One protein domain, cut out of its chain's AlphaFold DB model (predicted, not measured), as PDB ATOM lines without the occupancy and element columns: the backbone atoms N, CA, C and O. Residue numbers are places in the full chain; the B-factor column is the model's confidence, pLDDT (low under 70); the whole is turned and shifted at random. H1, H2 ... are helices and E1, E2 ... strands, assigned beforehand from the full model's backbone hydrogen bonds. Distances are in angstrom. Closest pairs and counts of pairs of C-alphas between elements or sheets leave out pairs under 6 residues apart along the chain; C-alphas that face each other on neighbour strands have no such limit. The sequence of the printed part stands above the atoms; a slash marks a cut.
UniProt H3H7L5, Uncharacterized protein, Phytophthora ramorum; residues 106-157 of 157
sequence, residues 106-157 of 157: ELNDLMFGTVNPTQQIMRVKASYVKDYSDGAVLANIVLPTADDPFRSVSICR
ATOM      1  N   GLU A 106      29.646   8.067-101.394       88.56
ATOM      2  CA  GLU A 106      29.171   8.611-100.127       88.56
ATOM      3  C   GLU A 106      27.655   8.435 -99.982       88.56
ATOM      4  O   GLU A 106      26.910   8.312-100.958       88.56
ATOM      5  N   LEU A 107      27.163   8.479 -98.743       85.75
ATOM      6  CA  LEU A 107      25.723   8.463 -98.466       85.75
ATOM      7  C   LEU A 107      24.994   9.594 -99.208       85.75
ATOM      8  O   LEU A 107      23.883   9.399 -99.692       85.75
ATOM      9  N   ASN A 108      25.633  10.757 -99.344       84.00
ATOM     10  CA  ASN A 108      25.077  11.887-100.083       84.00
ATOM     11  C   ASN A 108      24.854  11.561-101.565       84.00
ATOM     12  O   ASN A 108      23.817  11.934-102.114       84.00
ATOM     13  N   ASP A 109      25.773  10.823-102.193       84.56
ATOM     14  CA  ASP A 109      25.640  10.396-103.589       84.56
ATOM     15  C   ASP A 109      24.467   9.421-103.751       84.56
ATOM     16  O   ASP A 109      23.658   9.548-104.675       84.56
ATOM     17  N   LEU A 110      24.329   8.484-102.806       83.88
ATOM     18  CA  LEU A 110      23.211   7.542-102.774       83.88
ATOM     19  C   LEU A 110      21.872   8.267-102.606       83.88
ATOM     20  O   LEU A 110      20.904   7.976-103.315       83.88
ATOM     21  N   MET A 111      21.813   9.234-101.689       82.94
ATOM     22  CA  MET A 111      20.606  10.011-101.438       82.94
ATOM     23  C   MET A 111      20.249  10.874-102.649       82.94
ATOM     24  O   MET A 111      19.090  10.866-103.054       82.94
ATOM     25  N   PHE A 112      21.220  11.501-103.322       76.56
ATOM     26  CA  PHE A 112      20.982  12.219-104.582       76.56
ATOM     27  C   PHE A 112      20.428  11.303-105.689       76.56
ATOM     28  O   PHE A 112      19.585  11.712-106.485       76.56
ATOM     29  N   GLY A 113      20.861  10.041-105.718       75.50
ATOM     30  CA  GLY A 113      20.316   9.016-106.608       75.50
ATOM     31  C   GLY A 113      18.936   8.485-106.205       75.50
ATOM     32  O   GLY A 113      18.280   7.839-107.019       75.50
ATOM     33  N   THR A 114      18.465   8.744-104.986       77.88
ATOM     34  CA  THR A 114      17.241   8.128-104.450       77.88
ATOM     35  C   THR A 114      16.112   9.140-104.311       77.88
ATOM     36  O   THR A 114      15.030   8.916-104.864       77.88
ATOM     37  N   VAL A 115      16.360  10.269-103.642       75.31
ATOM     38  CA  VAL A 115      15.335  11.274-103.340       75.31
ATOM     39  C   VAL A 115      15.112  12.247-104.497       75.31
ATOM     40  O   VAL A 115      16.043  12.729-105.132       75.31
ATOM     41  N   ASN A 116      13.845  12.585-104.743       71.94
ATOM     42  CA  ASN A 116      13.429  13.532-105.780       71.94
ATOM     43  C   ASN A 116      12.599  14.677-105.176       71.94
ATOM     44  O   ASN A 116      11.396  14.756-105.425       71.94
ATOM     45  N   PRO A 117      13.198  15.580-104.379       69.25
ATOM     46  CA  PRO A 117      12.434  16.610-103.674       69.25
ATOM     47  C   PRO A 117      11.890  17.700-104.611       69.25
ATOM     48  O   PRO A 117      11.005  18.465-104.227       69.25
ATOM     49  N   THR A 118      12.406  17.810-105.842       75.38
ATOM     50  CA  THR A 118      11.958  18.806-106.825       75.38
ATOM     51  C   THR A 118      11.837  18.220-108.228       75.38
ATOM     52  O   THR A 118      12.499  17.243-108.585       75.38
ATOM     53  N   GLN A 119      11.027  18.880-109.058       75.00
ATOM     54  CA  GLN A 119      10.867  18.583-110.486       75.00
ATOM     55  C   GLN A 119      12.197  18.655-111.250       75.00
ATOM     56  O   GLN A 119      12.470  17.848-112.136       75.00
ATOM     57  N   GLN A 120      13.045  19.628-110.907       75.38
ATOM     58  CA  GLN A 120      14.356  19.795-111.526       75.38
ATOM     59  C   GLN A 120      15.274  18.618-111.190       75.38
ATOM     60  O   GLN A 120      15.911  18.086-112.093       75.38
ATOM     61  N   ILE A 121      15.306  18.181-109.926       78.06
ATOM     62  CA  ILE A 121      16.126  17.037-109.504       78.06
ATOM     63  C   ILE A 121      15.624  15.749-110.161       78.06
ATOM     64  O   ILE A 121      16.428  15.031-110.745       78.06
ATOM     65  N   MET A 122      14.307  15.520-110.192       76.19
ATOM     66  CA  MET A 122      13.710  14.374-110.892       76.19
ATOM     67  C   MET A 122      14.084  14.340-112.380       76.19
ATOM     68  O   MET A 122      14.394  13.284-112.925       76.19
ATOM     69  N   ARG A 123      14.129  15.503-113.040       75.38
ATOM     70  CA  ARG A 123      14.562  15.610-114.441       75.38
ATOM     71  C   ARG A 123      16.034  15.259-114.621       75.38
ATOM     72  O   ARG A 123      16.384  14.557-115.569       75.38
ATOM     73  N   VAL A 124      16.893  15.776-113.744       78.56
ATOM     74  CA  VAL A 124      18.321  15.446-113.772       78.56
ATOM     75  C   VAL A 124      18.468  13.938-113.566       78.56
ATOM     76  O   VAL A 124      19.088  13.297-114.412       78.56
ATOM     77  N   LYS A 125      17.776  13.354-112.580       77.69
ATOM     78  CA  LYS A 125      17.718  11.906-112.325       77.69
ATOM     79  C   LYS A 125      17.329  11.084-113.550       77.69
ATOM     80  O   LYS A 125      18.099  10.225-113.981       77.69
ATOM     81  N   ALA A 126      16.204  11.412-114.180       76.44
ATOM     82  CA  ALA A 126      15.723  10.712-115.370       76.44
ATOM     83  C   ALA A 126      16.737  10.741-116.534       76.44
ATOM     84  O   ALA A 126      16.799   9.803-117.330       76.44
ATOM     85  N   SER A 127      17.570  11.788-116.629       73.31
ATOM     86  CA  SER A 127      18.575  11.906-117.693       73.31
ATOM     87  C   SER A 127      19.743  10.919-117.564       73.31
ATOM     88  O   SER A 127      20.270  10.490-118.595       73.31
ATOM     89  N   TYR A 128      20.128  10.532-116.339       71.06
ATOM     90  CA  TYR A 128      21.270   9.636-116.101       71.06
ATOM     91  C   TYR A 128      20.873   8.233-115.625       71.06
ATOM     92  O   TYR A 128      21.469   7.269-116.102       71.06
ATOM     93  N   VAL A 129      19.861   8.089-114.755       71.75
ATOM     94  CA  VAL A 129      19.404   6.774-114.252       71.75
ATOM     95  C   VAL A 129      18.552   6.046-115.293       71.75
ATOM     96  O   VAL A 129      18.589   4.821-115.371       71.75
ATOM     97  N   LYS A 130      17.830   6.796-116.144       68.75
ATOM     98  CA  LYS A 130      16.874   6.263-117.138       68.75
ATOM     99  C   LYS A 130      15.805   5.346-116.518       68.75
ATOM    100  O   LYS A 130      15.276   4.468-117.197       68.75
ATOM    101  N   ASP A 131      15.508   5.550-115.243       67.25
ATOM    102  CA  ASP A 131      14.500   4.838-114.458       67.25
ATOM    103  C   ASP A 131      13.074   5.304-114.768       67.25
ATOM    104  O   ASP A 131      12.155   4.488-114.791       67.25
ATOM    105  N   TYR A 132      12.896   6.591-115.069       66.62
ATOM    106  CA  TYR A 132      11.596   7.174-115.403       66.62
ATOM    107  C   TYR A 132      11.556   7.692-116.844       66.62
ATOM    108  O   TYR A 132      12.460   8.388-117.310       66.62
ATOM    109  N   SER A 133      10.473   7.374-117.561       63.38
ATOM    110  CA  SER A 133      10.191   7.917-118.897       63.38
ATOM    111  C   SER A 133       9.319   9.170-118.875       63.38
ATOM    112  O   SER A 133       9.339   9.919-119.849       63.38
ATOM    113  N   ASP A 134       8.566   9.371-117.792       67.25
ATOM    114  CA  ASP A 134       7.735  10.538-117.489       67.25
ATOM    115  C   ASP A 134       7.508  10.580-115.967       67.25
ATOM    116  O   ASP A 134       7.517   9.520-115.337       67.25
ATOM    117  N   GLY A 135       7.347  11.766-115.380       74.81
ATOM    118  CA  GLY A 135       7.066  11.895-113.954       74.81
ATOM    119  C   GLY A 135       7.081  13.327-113.420       74.81
ATOM    120  O   GLY A 135       7.709  14.224-113.989       74.81
ATOM    121  N   ALA A 136       6.364  13.542-112.320       79.94
ATOM    122  CA  ALA A 136       6.242  14.828-111.652       79.94
ATOM    123  C   ALA A 136       6.020  14.692-110.136       79.94
ATOM    124  O   ALA A 136       5.173  13.944-109.653       79.94
ATOM    125  N   VAL A 137       6.736  15.519-109.375       81.12
ATOM    126  CA  VAL A 137       6.440  15.846-107.974       81.12
ATOM    127  C   VAL A 137       5.129  16.642-107.883       81.12
ATOM    128  O   VAL A 137       5.040  17.765-108.386       81.12
ATOM    129  N   LEU A 138       4.122  16.061-107.231       84.69
ATOM    130  CA  LEU A 138       2.779  16.620-107.057       84.69
ATOM    131  C   LEU A 138       2.669  17.502-105.811       84.69
ATOM    132  O   LEU A 138       2.035  18.555-105.858       84.69
ATOM    133  N   ALA A 139       3.286  17.083-104.704       84.62
ATOM    134  CA  ALA A 139       3.319  17.843-103.460       84.62
ATOM    135  C   ALA A 139       4.496  17.418-102.578       84.62
ATOM    136  O   ALA A 139       4.840  16.240-102.516       84.62
ATOM    137  N   ASN A 140       5.049  18.380-101.840       85.25
ATOM    138  CA  ASN A 140       6.000  18.121-100.762       85.25
ATOM    139  C   ASN A 140       5.290  18.304 -99.417       85.25
ATOM    140  O   ASN A 140       4.625  19.319 -99.176       85.25
ATOM    141  N   ILE A 141       5.414  17.297 -98.559       87.56
ATOM    142  CA  ILE A 141       4.847  17.284 -97.208       87.56
ATOM    143  C   ILE A 141       5.935  17.660 -96.209       87.56
ATOM    144  O   ILE A 141       5.718  18.545 -95.385       87.56
ATOM    145  N   VAL A 142       7.116  17.054 -96.347       88.25
ATOM    146  CA  VAL A 142       8.303  17.355 -95.542       88.25
ATOM    147  C   VAL A 142       9.470  17.633 -96.473       88.25
ATOM    148  O   VAL A 142       9.758  16.837 -97.367       88.25
ATOM    149  N   LEU A 143      10.126  18.772 -96.258       84.06
ATOM    150  CA  LEU A 143      11.357  19.138 -96.948       84.06
ATOM    151  C   LEU A 143      12.566  18.796 -96.067       84.06
ATOM    152  O   LEU A 143      12.491  19.031 -94.858       84.06
ATOM    153  N   PRO A 144      13.675  18.334 -96.666       84.38
ATOM    154  CA  PRO A 144      14.946  18.207 -95.966       84.38
ATOM    155  C   PRO A 144      15.389  19.525 -95.334       84.38
ATOM    156  O   PRO A 144      15.185  20.603 -95.904       84.38
ATOM    157  N   THR A 145      16.046  19.436 -94.182       86.44
ATOM    158  CA  THR A 145      16.632  20.583 -93.473       86.44
ATOM    159  C   THR A 145      18.130  20.371 -93.256       86.44
ATOM    160  O   THR A 145      18.654  19.301 -93.541       86.44
ATOM    161  N   ALA A 146      18.848  21.388 -92.773       85.81
ATOM    162  CA  ALA A 146      20.268  21.230 -92.452       85.81
ATOM    163  C   ALA A 146      20.496  20.238 -91.294       85.81
ATOM    164  O   ALA A 146      21.481  19.508 -91.313       85.81
ATOM    165  N   ASP A 147      19.574  20.204 -90.325       89.06
ATOM    166  CA  ASP A 147      19.637  19.303 -89.169       89.06
ATOM    167  C   ASP A 147      19.170  17.882 -89.518       89.06
ATOM    168  O   ASP A 147      19.676  16.906 -88.970       89.06
ATOM    169  N   ASP A 148      18.228  17.767 -90.457       86.19
ATOM    170  CA  ASP A 148      17.707  16.497 -90.961       86.19
ATOM    171  C   ASP A 148      17.708  16.483 -92.504       86.19
ATOM    172  O   ASP A 148      16.687  16.774 -93.145       86.19
ATOM    173  N   PRO A 149      18.874  16.215 -93.126       83.25
ATOM    174  CA  PRO A 149      19.050  16.320 -94.574       83.25
ATOM    175  C   PRO A 149      18.449  15.144 -95.350       83.25
ATOM    176  O   PRO A 149      18.338  15.218 -96.575       83.25
ATOM    177  N   PHE A 150      18.071  14.060 -94.669       83.94
ATOM    178  CA  PHE A 150      17.598  12.829 -95.308       83.94
ATOM    179  C   PHE A 150      16.104  12.584 -95.126       83.94
ATOM    180  O   PHE A 150      15.538  11.747 -95.832       83.94
ATOM    181  N   ARG A 151      15.441  13.338 -94.247       86.56
ATOM    182  CA  ARG A 151      13.994  13.270 -94.104       86.56
ATOM    183  C   ARG A 151      13.285  14.095 -95.170       86.56
ATOM    184  O   ARG A 151      13.294  15.324 -95.172       86.56
ATOM    185  N   SER A 152      12.605  13.391 -96.064       86.81
ATOM    186  CA  SER A 152      11.725  13.988 -97.061       86.81
ATOM    187  C   SER A 152      10.499  13.122 -97.273       86.81
ATOM    188  O   SER A 152      10.626  11.909 -97.422       86.81
ATOM    189  N   VAL A 153       9.336  13.758 -97.380       88.69
ATOM    190  CA  VAL A 153       8.088  13.092 -97.751       88.69
ATOM    191  C   VAL A 153       7.490  13.865 -98.914       88.69
ATOM    192  O   VAL A 153       7.068  15.017 -98.765       88.69
ATOM    193  N   SER A 154       7.473  13.225-100.078       86.25
ATOM    194  CA  SER A 154       7.025  13.810-101.339       86.25
ATOM    195  C   SER A 154       6.087  12.851-102.052       86.25
ATOM    196  O   SER A 154       6.321  11.647-102.094       86.25
ATOM    197  N   ILE A 155       5.042  13.404-102.656       85.50
ATOM    198  CA  ILE A 155       4.137  12.670-103.534       85.50
ATOM    199  C   ILE A 155       4.620  12.901-104.959       85.50
ATOM    200  O   ILE A 155       4.624  14.037-105.438       85.50
ATOM    201  N   CYS A 156       5.017  11.833-105.639       80.12
ATOM    202  CA  CYS A 156       5.392  11.847-107.047       80.12
ATOM    203  C   CYS A 156       4.533  10.874-107.850       80.12
ATOM    204  O   CYS A 156       4.015   9.895-107.310       80.12
ATOM    205  N   ARG A 157       4.396  11.152-109.142       71.75
ATOM    206  CA  ARG A 157       3.721  10.300-110.116       71.75
ATOM    207  C   ARG A 157       4.586  10.132-111.348       71.75
ATOM    208  O   ARG A 157       5.303  11.107-111.650       71.75
TER     209      ARG A 157
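AT A GLANCE: This is residues 106 to 157 of the 157 residues of an uncharacterized protein of Phytophthora ramorum (UniProt H3H7L5). Two short helices, H1 and H2, set about perpendicular, lie across a flat layer from a hairpin of two strands, E1 and E2, with few contacts between the parts. The printed part has 52 residues, in the order H1, H2, E1, E2, with an antiparallel sheet E1 - E2 and a mixed class. It is compact, with a radius of gyration of the C-alphas of 11.1 A, and spans 33 by 27 by 13 A.

HOW THE PARTS SIT: H1, residues 107 to 114, and H2, residues 119 to 129, are close but not clearly touching; their closest C-alphas, of Gly 113 and Lys 125, are 6.9 A apart. Their lines are about perpendicular, at 85 degrees. Every O i to N i+4 pair is within hydrogen-bond range in H1, and 6 of 7 in H2. The closest C-alphas of H2 and E1, residues 137 to 142, are those of Gln 119 and Val 137, 5.8 A. E1 and E2, residues 153 to 156, form an antiparallel hairpin at 172 degrees, with N 138 and O 155 at 2.8 A. H1 is apart from both strands, and H2 from E2.

IN THESE COORDINATES: H1 begins at C-alpha 107 (25.723, 8.463, -98.466) and is 10.4 A long; H2 is 15.1 A, E1 12.7 A. E2, 9.8 A, ends at C-alpha 156 (5.392, 11.847, -107.047).

THE WHOLE: The C-alphas farthest apart, of Ser 133 and Asp 147, are 33.2 A apart. The printed part has no cut and no long link. Residue 117 and residues 130 to 134 have pLDDT under 70.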